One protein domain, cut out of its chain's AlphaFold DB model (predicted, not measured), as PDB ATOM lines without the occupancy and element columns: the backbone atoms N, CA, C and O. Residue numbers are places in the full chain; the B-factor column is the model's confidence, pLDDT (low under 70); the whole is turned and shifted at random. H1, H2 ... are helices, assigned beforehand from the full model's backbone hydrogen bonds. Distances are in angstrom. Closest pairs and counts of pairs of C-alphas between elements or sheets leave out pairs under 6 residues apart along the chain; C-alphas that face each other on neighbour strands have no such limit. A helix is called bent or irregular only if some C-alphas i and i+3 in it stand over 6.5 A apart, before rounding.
ATOM      1  N   THR A 315     -20.453  20.379  20.009       79.38
ATOM      2  CA  THR A 315     -19.295  21.203  20.337       79.38
ATOM      3  C   THR A 315     -18.184  20.945  19.342       79.38
ATOM      4  O   THR A 315     -18.009  19.826  18.857       79.38
ATOM      5  N   THR A 316     -17.421  21.993  19.055       81.25
ATOM      6  CA  THR A 316     -16.197  21.902  18.258       81.25
ATOM      7  C   THR A 316     -14.994  21.473  19.091       81.25
ATOM      8  O   THR A 316     -13.900  21.414  18.537       81.25
ATOM      9  N   LEU A 317     -15.178  21.202  20.395       84.00
ATOM     10  CA  LEU A 317     -14.111  20.665  21.233       84.00
ATOM     11  C   LEU A 317     -13.561  19.369  20.630       84.00
ATOM     12  O   LEU A 317     -14.321  18.511  20.169       84.00
ATOM     13  N   THR A 318     -12.241  19.224  20.651       83.88
ATOM     14  CA  THR A 318     -11.556  18.068  20.085       83.88
ATOM     15  C   THR A 318     -11.920  16.764  20.793       83.88
ATOM     16  O   THR A 318     -12.339  16.708  21.953       83.88
ATOM     17  N   ASP A 319     -11.687  15.659  20.090       85.06
ATOM     18  CA  ASP A 319     -11.920  14.316  20.618       85.06
ATOM     19  C   ASP A 319     -11.050  14.006  21.829       85.06
ATOM     20  O   ASP A 319     -11.477  13.276  22.720       85.06
ATOM     21  N   SER A 320      -9.842  14.571  21.887       83.94
ATOM     22  CA  SER A 320      -8.955  14.423  23.039       83.94
ATOM     23  C   SER A 320      -9.546  15.097  24.275       83.94
ATOM     24  O   SER A 320      -9.541  14.488  25.345       83.94
ATOM     25  N   VAL A 321     -10.130  16.295  24.134       83.31
ATOM     26  CA  VAL A 321     -10.861  16.968  25.219       83.31
ATOM     27  C   VAL A 321     -12.043  16.108  25.658       83.31
ATOM     28  O   VAL A 321     -12.165  15.782  26.839       83.31
ATOM     29  N   LEU A 322     -12.872  15.665  24.710       82.62
ATOM     30  CA  LEU A 322     -14.056  14.848  24.989       82.62
ATOM     31  C   LEU A 322     -13.729  13.457  25.549       82.62
ATOM     32  O   LEU A 322     -14.612  12.816  26.109       82.62
ATOM     33  N   MET A 323     -12.497  12.966  25.419       82.06
ATOM     34  CA  MET A 323     -12.065  11.670  25.955       82.06
ATOM     35  C   MET A 323     -11.166  11.784  27.189       82.06
ATOM     36  O   MET A 323     -10.812  10.761  27.774       82.06
ATOM     37  N   ASN A 324     -10.814  12.995  27.621       86.19
ATOM     38  CA  ASN A 324      -9.970  13.191  28.791       86.19
ATOM     39  C   ASN A 324     -10.681  12.691  30.066       86.19
ATOM     40  O   ASN A 324     -11.842  13.018  30.317       86.19
ATOM     41  N   SER A 325      -9.977  11.909  30.889       82.56
ATOM     42  CA  SER A 325     -10.536  11.254  32.081       82.56
ATOM     43  C   SER A 325     -11.003  12.219  33.175       82.56
ATOM     44  O   SER A 325     -11.854  11.843  33.978       82.56
ATOM     45  N   LEU A 326     -10.492  13.455  33.200       84.00
ATOM     46  CA  LEU A 326     -10.948  14.521  34.098       84.00
ATOM     47  C   LEU A 326     -12.150  15.283  33.522       84.00
ATOM     48  O   LEU A 326     -13.037  15.691  34.267       84.00
ATOM     49  N   VAL A 327     -12.192  15.458  32.198       88.12
ATOM     50  CA  VAL A 327     -13.237  16.222  31.492       88.12
ATOM     51  C   VAL A 327     -14.516  15.405  31.347       88.12
ATOM     52  O   VAL A 327     -15.609  15.910  31.605       88.12
ATOM     53  N   GLN A 328     -14.393  14.129  30.971       82.81
ATOM     54  CA  GLN A 328     -15.532  13.254  30.714       82.81
ATOM     55  C   GLN A 328     -16.547  13.243  31.854       82.81
ATOM     56  O   GLN A 328     -17.703  13.538  31.559       82.81
ATOM     57  N   PRO A 329     -16.177  12.962  33.122       83.88
ATOM     58  CA  PRO A 329     -17.123  12.938  34.235       83.88
ATOM     59  C   PRO A 329     -17.928  14.232  34.365       83.88
ATOM     60  O   PRO A 329     -19.139  14.175  34.557       83.88
ATOM     61  N   VAL A 330     -17.277  15.385  34.177       88.00
ATOM     62  CA  VAL A 330     -17.925  16.698  34.250       88.00
ATOM     63  C   VAL A 330     -18.930  16.878  33.112       88.00
ATOM     64  O   VAL A 330     -20.062  17.294  33.353       88.00
ATOM     65  N   LEU A 331     -18.578  16.489  31.883       87.31
ATOM     66  CA  LEU A 331     -19.535  16.489  30.773       87.31
ATOM     67  C   LEU A 331     -20.738  15.587  31.071       87.31
ATOM     68  O   LEU A 331     -21.865  15.959  30.763       87.31
ATOM     69  N   ARG A 332     -20.551  14.439  31.739       79.31
ATOM     70  CA  ARG A 332     -21.685  13.569  32.121       79.31
ATOM     71  C   ARG A 332     -22.666  14.278  33.048       79.31
ATOM     72  O   ARG A 332     -23.872  14.115  32.885       79.31
ATOM     73  N   GLU A 333     -22.169  15.069  33.997       83.31
ATOM     74  CA  GLU A 333     -23.018  15.875  34.884       83.31
ATOM     75  C   GLU A 333     -23.817  16.923  34.102       83.31
ATOM     76  O   GLU A 333     -24.998  17.153  34.375       83.31
ATOM     77  N   MET A 334     -23.188  17.521  33.090       86.50
ATOM     78  CA  MET A 334     -23.780  18.564  32.262       86.50
ATOM     79  C   MET A 334     -25.012  18.095  31.484       86.50
ATOM     80  O   MET A 334     -25.952  18.872  31.318       86.50
ATOM     81  N   ILE A 335     -25.046  16.830  31.045       82.56
ATOM     82  CA  ILE A 335     -26.143  16.248  30.247       82.56
ATOM     83  C   ILE A 335     -27.517  16.555  30.861       82.56
ATOM     84  O   ILE A 335     -28.456  16.900  30.146       82.56
ATOM     85  N   PHE A 336     -27.636  16.469  32.188       74.81
ATOM     86  CA  PHE A 336     -28.909  16.638  32.896       74.81
ATOM     87  C   PHE A 336     -29.398  18.083  32.953       74.81
ATOM     88  O   PHE A 336     -30.595  18.317  33.103       74.81
ATOM     89  N   ARG A 337     -28.486  19.049  32.820       81.38
ATOM     90  CA  ARG A 337     -28.791  20.487  32.812       81.38
ATOM     91  C   ARG A 337     -28.719  21.099  31.423       81.38
ATOM     92  O   ARG A 337     -29.069  22.260  31.247       81.38
ATOM     93  N   LEU A 338     -28.307  20.317  30.429       84.12
ATOM     94  CA  LEU A 338     -28.090  20.783  29.071       84.12
ATOM     95  C   LEU A 338     -29.305  21.509  28.465       84.12
ATOM     96  O   LEU A 338     -29.083  22.530  27.819       84.12
ATOM     97  N   PRO A 339     -30.571  21.085  28.678       80.62
ATOM     98  CA  PRO A 339     -31.719  21.847  28.189       80.62
ATOM     99  C   PRO A 339     -31.808  23.267  28.767       80.62
ATOM    100  O   PRO A 339     -32.021  24.217  28.016       80.62
ATOM    101  N   GLU A 340     -31.609  23.413  30.079       82.94
ATOM    102  CA  GLU A 340     -31.648  24.701  30.786       82.94
ATOM    103  C   GLU A 340     -30.472  25.594  30.345       82.94
ATOM    104  O   GLU A 340     -30.670  26.753  29.988       82.94
ATOM    105  N   ILE A 341     -29.269  25.015  30.261       90.06
ATOM    106  CA  ILE A 341     -28.035  25.654  29.769       90.06
ATOM    107  C   ILE A 341     -28.210  26.154  28.327       90.06
ATOM    108  O   ILE A 341     -27.896  27.304  28.027       90.06
ATOM    109  N   LYS A 342     -28.742  25.317  27.422       88.81
ATOM    110  CA  LYS A 342     -28.992  25.696  26.019       88.81
ATOM    111  C   LYS A 342     -30.042  26.797  25.912       88.81
ATOM    112  O   LYS A 342     -29.948  27.651  25.034       88.81
ATOM    113  N   GLN A 343     -31.057  26.780  26.773       87.00
ATOM    114  CA  GLN A 343     -32.089  27.810  26.775       87.00
ATOM    115  C   GLN A 343     -31.512  29.180  27.148       87.00
ATOM    116  O   GLN A 343     -31.770  30.148  26.435       87.00
ATOM    117  N   THR A 344     -30.712  29.262  28.213       91.00
ATOM    118  CA  THR A 344     -30.077  30.518  28.645       91.00
ATOM    119  C   THR A 344     -28.969  30.960  27.688       91.00
ATOM    120  O   THR A 344     -28.851  32.147  27.401       91.00
ATOM    121  N   ALA A 345     -28.207  30.024  27.112       94.62
ATOM    122  CA  ALA A 345     -27.143  30.303  26.141       94.62
ATOM    123  C   ALA A 345     -27.634  31.085  24.910       94.62
ATOM    124  O   ALA A 345     -26.938  31.984  24.430       94.62
ATOM    125  N   LYS A 346     -28.852  30.793  24.428       92.94
ATOM    126  CA  LYS A 346     -29.453  31.475  23.269       92.94
ATOM    127  C   LYS A 346     -29.587  32.982  23.465       92.94
ATOM    128  O   LYS A 346     -29.375  33.719  22.511       92.94
ATOM    129  N   GLN A 347     -29.904  33.432  24.680       94.06
ATOM    130  CA  GLN A 347     -30.053  34.858  24.988       94.06
ATOM    131  C   GLN A 347     -28.754  35.642  24.744       94.06
ATOM    132  O   GLN A 347     -28.800  36.814  24.383       94.06
ATOM    133  N   TYR A 348     -27.605  34.983  24.906       95.44
ATOM    134  CA  TYR A 348     -26.280  35.596  24.822       95.44
ATOM    135  C   TYR A 348     -25.481  35.128  23.598       95.44
ATOM    136  O   TYR A 348     -24.285  35.387  23.514       95.44
ATOM    137  N   HIS A 349     -26.121  34.440  22.645       95.62
ATOM    138  CA  HIS A 349     -25.472  33.914  21.434       95.62
ATOM    139  C   HIS A 349     -24.227  33.049  21.732       95.62
ATOM    140  O   HIS A 349     -23.246  33.043  20.975       95.62
ATOM    141  N   LEU A 350     -24.256  32.320  22.852       96.19
ATOM    142  CA  LEU A 350     -23.214  31.356  23.194       96.19
ATOM    143  C   LEU A 350     -23.355  30.125  22.296       96.19
ATOM    144  O   LEU A 350     -24.448  29.566  22.174       96.19
ATOM    145  N   SER A 351     -22.253  29.704  21.674       94.44
ATOM    146  CA  SER A 351     -22.208  28.438  20.943       94.44
ATOM    147  C   SER A 351     -22.113  27.265  21.907       94.44
ATOM    148  O   SER A 351     -21.812  27.437  23.090       94.44
ATOM    149  N   ASP A 352     -22.288  26.051  21.390       92.06
ATOM    150  CA  ASP A 352     -22.209  24.884  22.249       92.06
ATOM    151  C   ASP A 352     -20.828  24.700  22.910       92.06
ATOM    152  O   ASP A 352     -20.731  24.380  24.094       92.06
ATOM    153  N   THR A 353     -19.761  25.041  22.186       93.81
ATOM    154  CA  THR A 353     -18.391  25.122  22.714       93.81
ATOM    155  C   THR A 353     -18.260  26.108  23.884       93.81
ATOM    156  O   THR A 353     -17.566  25.806  24.853       93.81
ATOM    157  N   ASP A 354     -18.956  27.249  23.840       95.50
ATOM    158  CA  ASP A 354     -18.823  28.324  24.830       95.50
ATOM    159  C   ASP A 354     -19.372  27.889  26.183       95.50
ATOM    160  O   ASP A 354     -18.669  27.891  27.195       95.50
ATOM    161  N   TYR A 355     -20.644  27.480  26.205       94.75
ATOM    162  CA  TYR A 355     -21.286  27.119  27.461       94.75
ATOM    163  C   TYR A 355     -20.706  25.807  28.022       94.75
ATOM    164  O   TYR A 355     -20.684  25.629  29.239       94.75
ATOM    165  N   THR A 356     -20.215  24.888  27.173       94.19
ATOM    166  CA  THR A 356     -19.516  23.682  27.638       94.19
ATOM    167  C   THR A 356     -18.208  24.051  28.329       94.19
ATOM    168  O   THR A 356     -17.922  23.513  29.396       94.19
ATOM    169  N   ALA A 357     -17.439  24.992  27.785       94.69
ATOM    170  CA  ALA A 357     -16.189  25.428  28.397       94.69
ATOM    171  C   ALA A 357     -16.411  26.145  29.742       94.69
ATOM    172  O   ALA A 357     -15.690  25.865  30.701       94.69
ATOM    173  N   LEU A 358     -17.453  26.982  29.860       95.81
ATOM    174  CA  LEU A 358     -17.856  27.585  31.141       95.81
ATOM    175  C   LEU A 358     -18.249  26.521  32.180       95.81
ATOM    176  O   LEU A 358     -17.815  26.581  33.334       95.81
ATOM    177  N   PHE A 359     -19.016  25.509  31.765       95.00
ATOM    178  CA  PHE A 359     -19.404  24.407  32.645       95.00
ATOM    179  C   PHE A 359     -18.183  23.616  33.125       95.00
ATOM    180  O   PHE A 359     -18.049  23.344  34.318       95.00
ATOM    181  N   LEU A 360     -17.254  23.294  32.219       93.62
ATOM    182  CA  LEU A 360     -15.995  22.631  32.563       93.62
ATOM    183  C   LEU A 360     -15.163  23.465  33.540       93.62
ATOM    184  O   LEU A 360     -14.673  22.918  34.529       93.62
ATOM    185  N   TYR A 361     -15.047  24.777  33.312       94.31
ATOM    186  CA  TYR A 361     -14.293  25.672  34.187       94.31
ATOM    187  C   TYR A 361     -14.804  25.655  35.625       94.31
ATOM    188  O   TYR A 361     -14.019  25.469  36.548       94.31
ATOM    189  N   SER A 362     -16.116  25.738  35.828       93.94
ATOM    190  CA  SER A 362     -16.693  25.752  37.182       93.94
ATOM    191  C   SER A 362     -16.404  24.493  38.024       93.94
ATOM    192  O   SER A 362     -16.565  24.501  39.243       93.94
ATOM    193  N   ARG A 363     -15.970  23.388  37.398       91.44
ATOM    194  CA  ARG A 363     -15.471  22.187  38.094       91.44
ATOM    195  C   ARG A 363     -13.951  22.100  38.118       91.44
ATOM    196  O   ARG A 363     -13.384  21.632  39.100       91.44
ATOM    197  N   LEU A 364     -13.304  22.477  37.019       90.44
ATOM    198  CA  LEU A 364     -11.889  22.210  36.760       90.44
ATOM    199  C   LEU A 364     -11.011  23.463  36.869       90.44
ATOM    200  O   LEU A 364      -9.821  23.381  36.574       90.44
ATOM    201  N   GLY A 365     -11.553  24.602  37.304       87.81
ATOM    202  CA  GLY A 365     -10.888  25.908  37.282       87.81
ATOM    203  C   GLY A 365      -9.532  25.910  37.984       87.81
ATOM    204  O   GLY A 365      -8.565  26.448  37.456       87.81
ATOM    205  N   GLN A 366      -9.403  25.203  39.112       83.88
ATOM    206  CA  GLN A 366      -8.106  25.035  39.781       83.88
ATOM    207  C   GLN A 366      -7.082  24.296  38.907       83.88
ATOM    208  O   GLN A 366      -5.922  24.698  38.840       83.88
ATOM    209  N   THR A 367      -7.488  23.218  38.231       85.06
ATOM    210  CA  THR A 367      -6.610  22.453  37.334       85.06
ATOM    211  C   THR A 367      -6.251  23.263  36.093       85.06
ATOM    212  O   THR A 367      -5.078  23.312  35.731       85.06
ATOM    213  N   ILE A 368      -7.235  23.934  35.490       85.69
ATOM    214  CA  ILE A 368      -7.061  24.807  34.324       85.69
ATOM    215  C   ILE A 368      -6.047  25.914  34.641       85.69
ATOM    216  O   ILE A 368      -5.044  26.043  33.940       85.69
ATOM    217  N   ASN A 369      -6.242  26.636  35.748       84.75
ATOM    218  CA  ASN A 369      -5.342  27.714  36.163       84.75
ATOM    219  C   ASN A 369      -3.946  27.191  36.534       84.75
ATOM    220  O   ASN A 369      -2.940  27.827  36.232       84.75
ATOM    221  N   ARG A 370      -3.846  26.002  37.145       82.44
ATOM    222  CA  ARG A 370      -2.553  25.384  37.478       82.44
ATOM    223  C   ARG A 370      -1.742  25.010  36.237       82.44
ATOM    224  O   ARG A 370      -0.523  25.162  36.253       82.44
ATOM    225  N   VAL A 371      -2.396  24.520  35.182       81.69
ATOM    226  CA  VAL A 371      -1.749  24.207  33.896       81.69
ATOM    227  C   VAL A 371      -1.230  25.474  33.214       81.69
ATOM    228  O   VAL A 371      -0.155  25.441  32.613       81.69
ATOM    229  N   GLN A 372      -1.952  26.592  33.338       77.06
ATOM    230  CA  GLN A 372      -1.484  27.887  32.837       77.06
ATOM    231  C   GLN A 372      -0.282  28.407  33.638       77.06
ATOM    232  O   GLN A 372       0.724  28.785  33.043       77.06
ATOM    233  N   TYR A 373      -0.355  28.359  34.974       75.75
ATOM    234  CA  TYR A 373       0.703  28.851  35.862       75.75
ATOM    235  C   TYR A 373       2.003  28.043  35.756       75.75
ATOM    236  O   TYR A 373       3.096  28.601  35.725       75.75
ATOM    237  N   ASN A 374       1.904  26.714  35.702       77.44
ATOM    238  CA  ASN A 374       3.064  25.835  35.643       77.44
ATOM    239  C   ASN A 374       3.031  25.005  34.361       77.44
ATOM    240  O   ASN A 374       2.456  23.919  34.325       77.44
ATOM    241  N   ARG A 375       3.725  25.472  33.317       70.00
ATOM    242  CA  ARG A 375       3.823  24.759  32.033       70.00
ATOM    243  C   ARG A 375       4.503  23.383  32.138       70.00
ATOM    244  O   ARG A 375       4.326  22.571  31.235       70.00
ATOM    245  N   GLN A 376       5.228  23.079  33.219       74.25
ATOM    246  CA  GLN A 376       5.756  21.729  33.471       74.25
ATOM    247  C   GLN A 376       4.694  20.775  34.044       74.25
ATOM    248  O   GLN A 376       4.912  19.566  34.103       74.25
ATOM    249  N   PHE A 377       3.534  21.290  34.456       75.50
ATOM    250  CA  PHE A 377       2.433  20.480  34.946       75.50
ATOM    251  C   PHE A 377       1.683  19.808  33.782       75.50
ATOM    252  O   PHE A 377       1.192  20.467  32.866       75.50
ATOM    253  N   GLY A 378       1.576  18.479  33.846       75.94
ATOM    254  CA  GLY A 378       0.896  17.657  32.840       75.94
ATOM    255  C   GLY A 378       1.757  17.310  31.619       75.94
ATOM    256  O   GLY A 378       2.844  17.851  31.407       75.94
ATOM    257  N   SER A 379       1.273  16.372  30.805       84.50
ATOM    258  CA  SER A 379       1.873  16.061  29.503       84.50
ATOM    259  C   SER A 379       1.524  17.139  28.464       84.50
ATOM    260  O   SER A 379       0.678  18.004  28.713       84.50
ATOM    261  N   ALA A 380       2.164  17.109  27.291       85.38
ATOM    262  CA  ALA A 380       1.855  18.052  26.212       85.38
ATOM    263  C   ALA A 380       0.389  17.946  25.762       85.38
ATOM    264  O   ALA A 380      -0.261  18.959  25.512       85.38
ATOM    265  N   GLU A 381      -0.147  16.730  25.756       82.62
ATOM    266  CA  GLU A 381      -1.535  16.427  25.415       82.62
ATOM    267  C   GLU A 381      -2.502  17.020  26.446       82.62
ATOM    268  O   GLU A 381      -3.515  17.609  26.076       82.62
ATOM    269  N   ILE A 382      -2.175  16.920  27.740       82.56
ATOM    270  CA  ILE A 382      -2.982  17.523  28.810       82.56
ATOM    271  C   ILE A 382      -2.995  19.049  28.678       82.56
ATOM    272  O   ILE A 382      -4.051  19.663  28.820       82.56
ATOM    273  N   ARG A 383      -1.846  19.665  28.376       85.81
ATOM    274  CA  ARG A 383      -1.766  21.115  28.155       85.81
ATOM    275  C   ARG A 383      -2.638  21.558  26.986       85.81
ATOM    276  O   ARG A 383      -3.438  22.469  27.161       85.81
ATOM    277  N   ALA A 384      -2.552  20.864  25.851       86.19
ATOM    278  CA  ALA A 384      -3.356  21.175  24.671       86.19
ATOM    279  C   ALA A 384      -4.867  21.125  24.964       86.19
ATOM    280  O   ALA A 384      -5.595  22.034  24.575       86.19
ATOM    281  N   VAL A 385      -5.323  20.115  25.720       88.44
ATOM    282  CA  VAL A 385      -6.729  19.996  26.156       88.44
ATOM    283  C   VAL A 385      -7.182  21.228  26.946       88.44
ATOM    284  O   VAL A 385      -8.269  21.752  26.708       88.44
ATOM    285  N   PHE A 386      -6.367  21.713  27.885       88.88
ATOM    286  CA  PHE A 386      -6.746  22.860  28.715       88.88
ATOM    287  C   PHE A 386      -6.567  24.212  28.015       88.88
ATOM    288  O   PHE A 386      -7.351  25.125  28.276       88.88
ATOM    289  N   ASP A 387      -5.607  24.349  27.102       87.69
ATOM    290  CA  ASP A 387      -5.463  25.544  26.261       87.69
ATOM    291  C   ASP A 387      -6.689  25.725  25.340       87.69
ATOM    292  O   ASP A 387      -7.197  26.839  25.170       87.69
ATOM    293  N   GLU A 388      -7.235  24.626  24.812       90.25
ATOM    294  CA  GLU A 388      -8.468  24.636  24.023       90.25
ATOM    295  C   GLU A 388      -9.683  25.076  24.857       90.25
ATOM    296  O   GLU A 388     -10.435  25.965  24.448       90.25
ATOM    297  N   ILE A 389      -9.836  24.522  26.067       91.62
ATOM    298  CA  ILE A 389     -10.892  24.927  27.009       91.62
ATOM    299  C   ILE A 389     -10.770  26.423  27.342       91.62
ATOM    300  O   ILE A 389     -11.765  27.141  27.293       91.62
ATOM    301  N   ASN A 390      -9.563  26.922  27.618       90.06
ATOM    302  CA  ASN A 390      -9.322  28.339  27.910       90.06
ATOM    303  C   ASN A 390      -9.678  29.267  26.748       90.06
ATOM    304  O   ASN A 390     -10.246  30.341  26.959       90.06
ATOM    305  N   THR A 391      -9.372  28.857  25.519       90.88
ATOM    306  CA  THR A 391      -9.744  29.614  24.316       90.88
ATOM    307  C   THR A 391     -11.263  29.758  24.226       90.88
ATOM    308  O   THR A 391     -11.777  30.864  24.042       90.88
ATOM    309  N   ALA A 392     -11.991  28.661  24.448       94.00
ATOM    310  CA  ALA A 392     -13.449  28.662  24.459       94.00
ATOM    311  C   ALA A 392     -14.045  29.478  25.623       94.00
ATOM    312  O   ALA A 392     -15.016  30.202  25.418       94.00
ATOM    313  N   ILE A 393     -13.443  29.439  26.821       95.06
ATOM    314  CA  ILE A 393     -13.863  30.279  27.957       95.06
ATOM    315  C   ILE A 393     -13.757  31.760  27.589       95.06
ATOM    316  O   ILE A 393     -14.719  32.503  27.758       95.06
ATOM    317  N   ASN A 394     -12.616  32.204  27.058       92.75
ATOM    318  CA  ASN A 394     -12.429  33.612  26.704       92.75
ATOM    319  C   ASN A 394     -13.408  34.067  25.615       92.75
ATOM    320  O   ASN A 394     -13.972  35.160  25.714       92.75
ATOM    321  N   HIS A 395     -13.668  33.214  24.621       94.38
ATOM    322  CA  HIS A 395     -14.682  33.474  23.603       94.38
ATOM    323  C   HIS A 395     -16.098  33.575  24.203       94.38
ATOM    324  O   HIS A 395     -16.851  34.482  23.845       94.38
ATOM    325  N   ALA A 396     -16.444  32.735  25.183       96.62
ATOM    326  CA  ALA A 396     -17.708  32.828  25.912       96.62
ATOM    327  C   ALA A 396     -17.811  34.137  26.719       96.62
ATOM    328  O   ALA A 396     -18.790  34.875  26.600       96.62
ATOM    329  N   LEU A 397     -16.772  34.477  27.492       96.00
ATOM    330  CA  LEU A 397     -16.702  35.701  28.302       96.00
ATOM    331  C   LEU A 397     -16.737  36.984  27.454       96.00
ATOM    332  O   LEU A 397     -17.025  38.056  27.987       96.00
ATOM    333  N   ALA A 398     -16.435  36.913  26.153       94.88
ATOM    334  CA  ALA A 398     -16.596  38.010  25.191       94.88
ATOM    335  C   ALA A 398     -18.049  38.404  24.925       94.88
ATOM    336  O   ALA A 398     -18.311  39.555  24.591       94.88
ATOM    337  N   LYS A 399     -18.983  37.474  25.116       96.50
ATOM    338  CA  LYS A 399     -20.395  37.636  24.751       96.50
ATOM    339  C   LYS A 399     -21.296  37.968  25.938       96.50
ATOM    340  O   LYS A 399     -22.443  38.369  25.755       96.50
TER     341      LYS A 399
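What this domain is: This is residues 315 to 399 of the 503 residues of an uncharacterized protein of Simonsiella muelleri ATCC 29453 (UniProt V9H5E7). The long bent helix H4 makes the core: its first arm, H4a, stands in the middle, with H2, H3 and H5 packed round it on three sides, each crossing it at a large angle. Past the kink the second arm, H4b, turns off and packs across residues 383 to 390 of H5, while the short H1 comes before H2 and meets H5 at residues 385 to 386. The printed part has 85 residues with five named helices, H1 to H5 in chain order, and no named strand; its class is all helix. It is compact, with a radius of gyration of the C-alphas of 12.6 A, and only just elongated, with spans of 39 by 26 by 20 A.

Where its parts are: H4 has residues 352 to 373; by its hydrogen bonds it was assigned as one helix, but it is bent, with C-alphas 363 and 366 8.1 A apart. Its arm H4a, residues 352 to 363, begins at C-alpha 352 (-22.209, 24.884, 22.249) and is 17.4 A long; its arm H4b, residues 366 to 373, is 10.4 A long. H5, residues 380 to 397, is 25.7 A long and ends at C-alpha 397 (-16.702, 35.701, 28.302). H3, residues 338 to 347, is 14.8 A long. H2, residues 327 to 334, is 10.8 A long. H1, residues 319 to 323, begins at C-alpha 319 (-11.920, 14.316, 20.618) and is 6.0 A long.

How they stand to each other: H4, taken whole, is the hub, touching three other helices. H4a and H4b stand about perpendicular, at 80 degrees. H4a touches H5 through residues 389 to 396 of H5 alone, closest at the C-alphas of Asp 354 and Ala 396, 4.8 A apart; they run opposite ways at a steep tilt of 70.0 degrees, only just short of about perpendicular. H2 touches H4a, about perpendicular at 78 degrees, with the C-alphas of Val 330 and Leu 360 closest at 6.5 A. H3 touches H4a at its residues 352 to 355 alone, the C-alphas of Ala 345 and Tyr 355 being closest at 6.8 A; they run opposite ways at a steep tilt of 63 degrees. H4b touches H5 about perpendicular at 76 degrees, closest at the C-alphas of Ile 368 and Phe 386, 5.9 A. H1 and H5 only just touch, with 3 pairs of C-alphas within 8 A. The helix packing is mostly crossed: of the 4 pairs of helices that touch and have a tilt, 0 are at a shallow tilt. Every O i to N i+4 pair is within hydrogen-bond range in H1, H2, H4b and H5; H3 has 5 of 6 and H4a 7 of 8.

The domain as a whole: The C-alphas of Gln 347 and Gln 376, the two farthest apart, are 39.1 A apart. The printed part has no cut. The link H4 to H5 is short, and the other three links are tight. The mean pLDDT of the printed part is 87.2, and no printed residue is under 70.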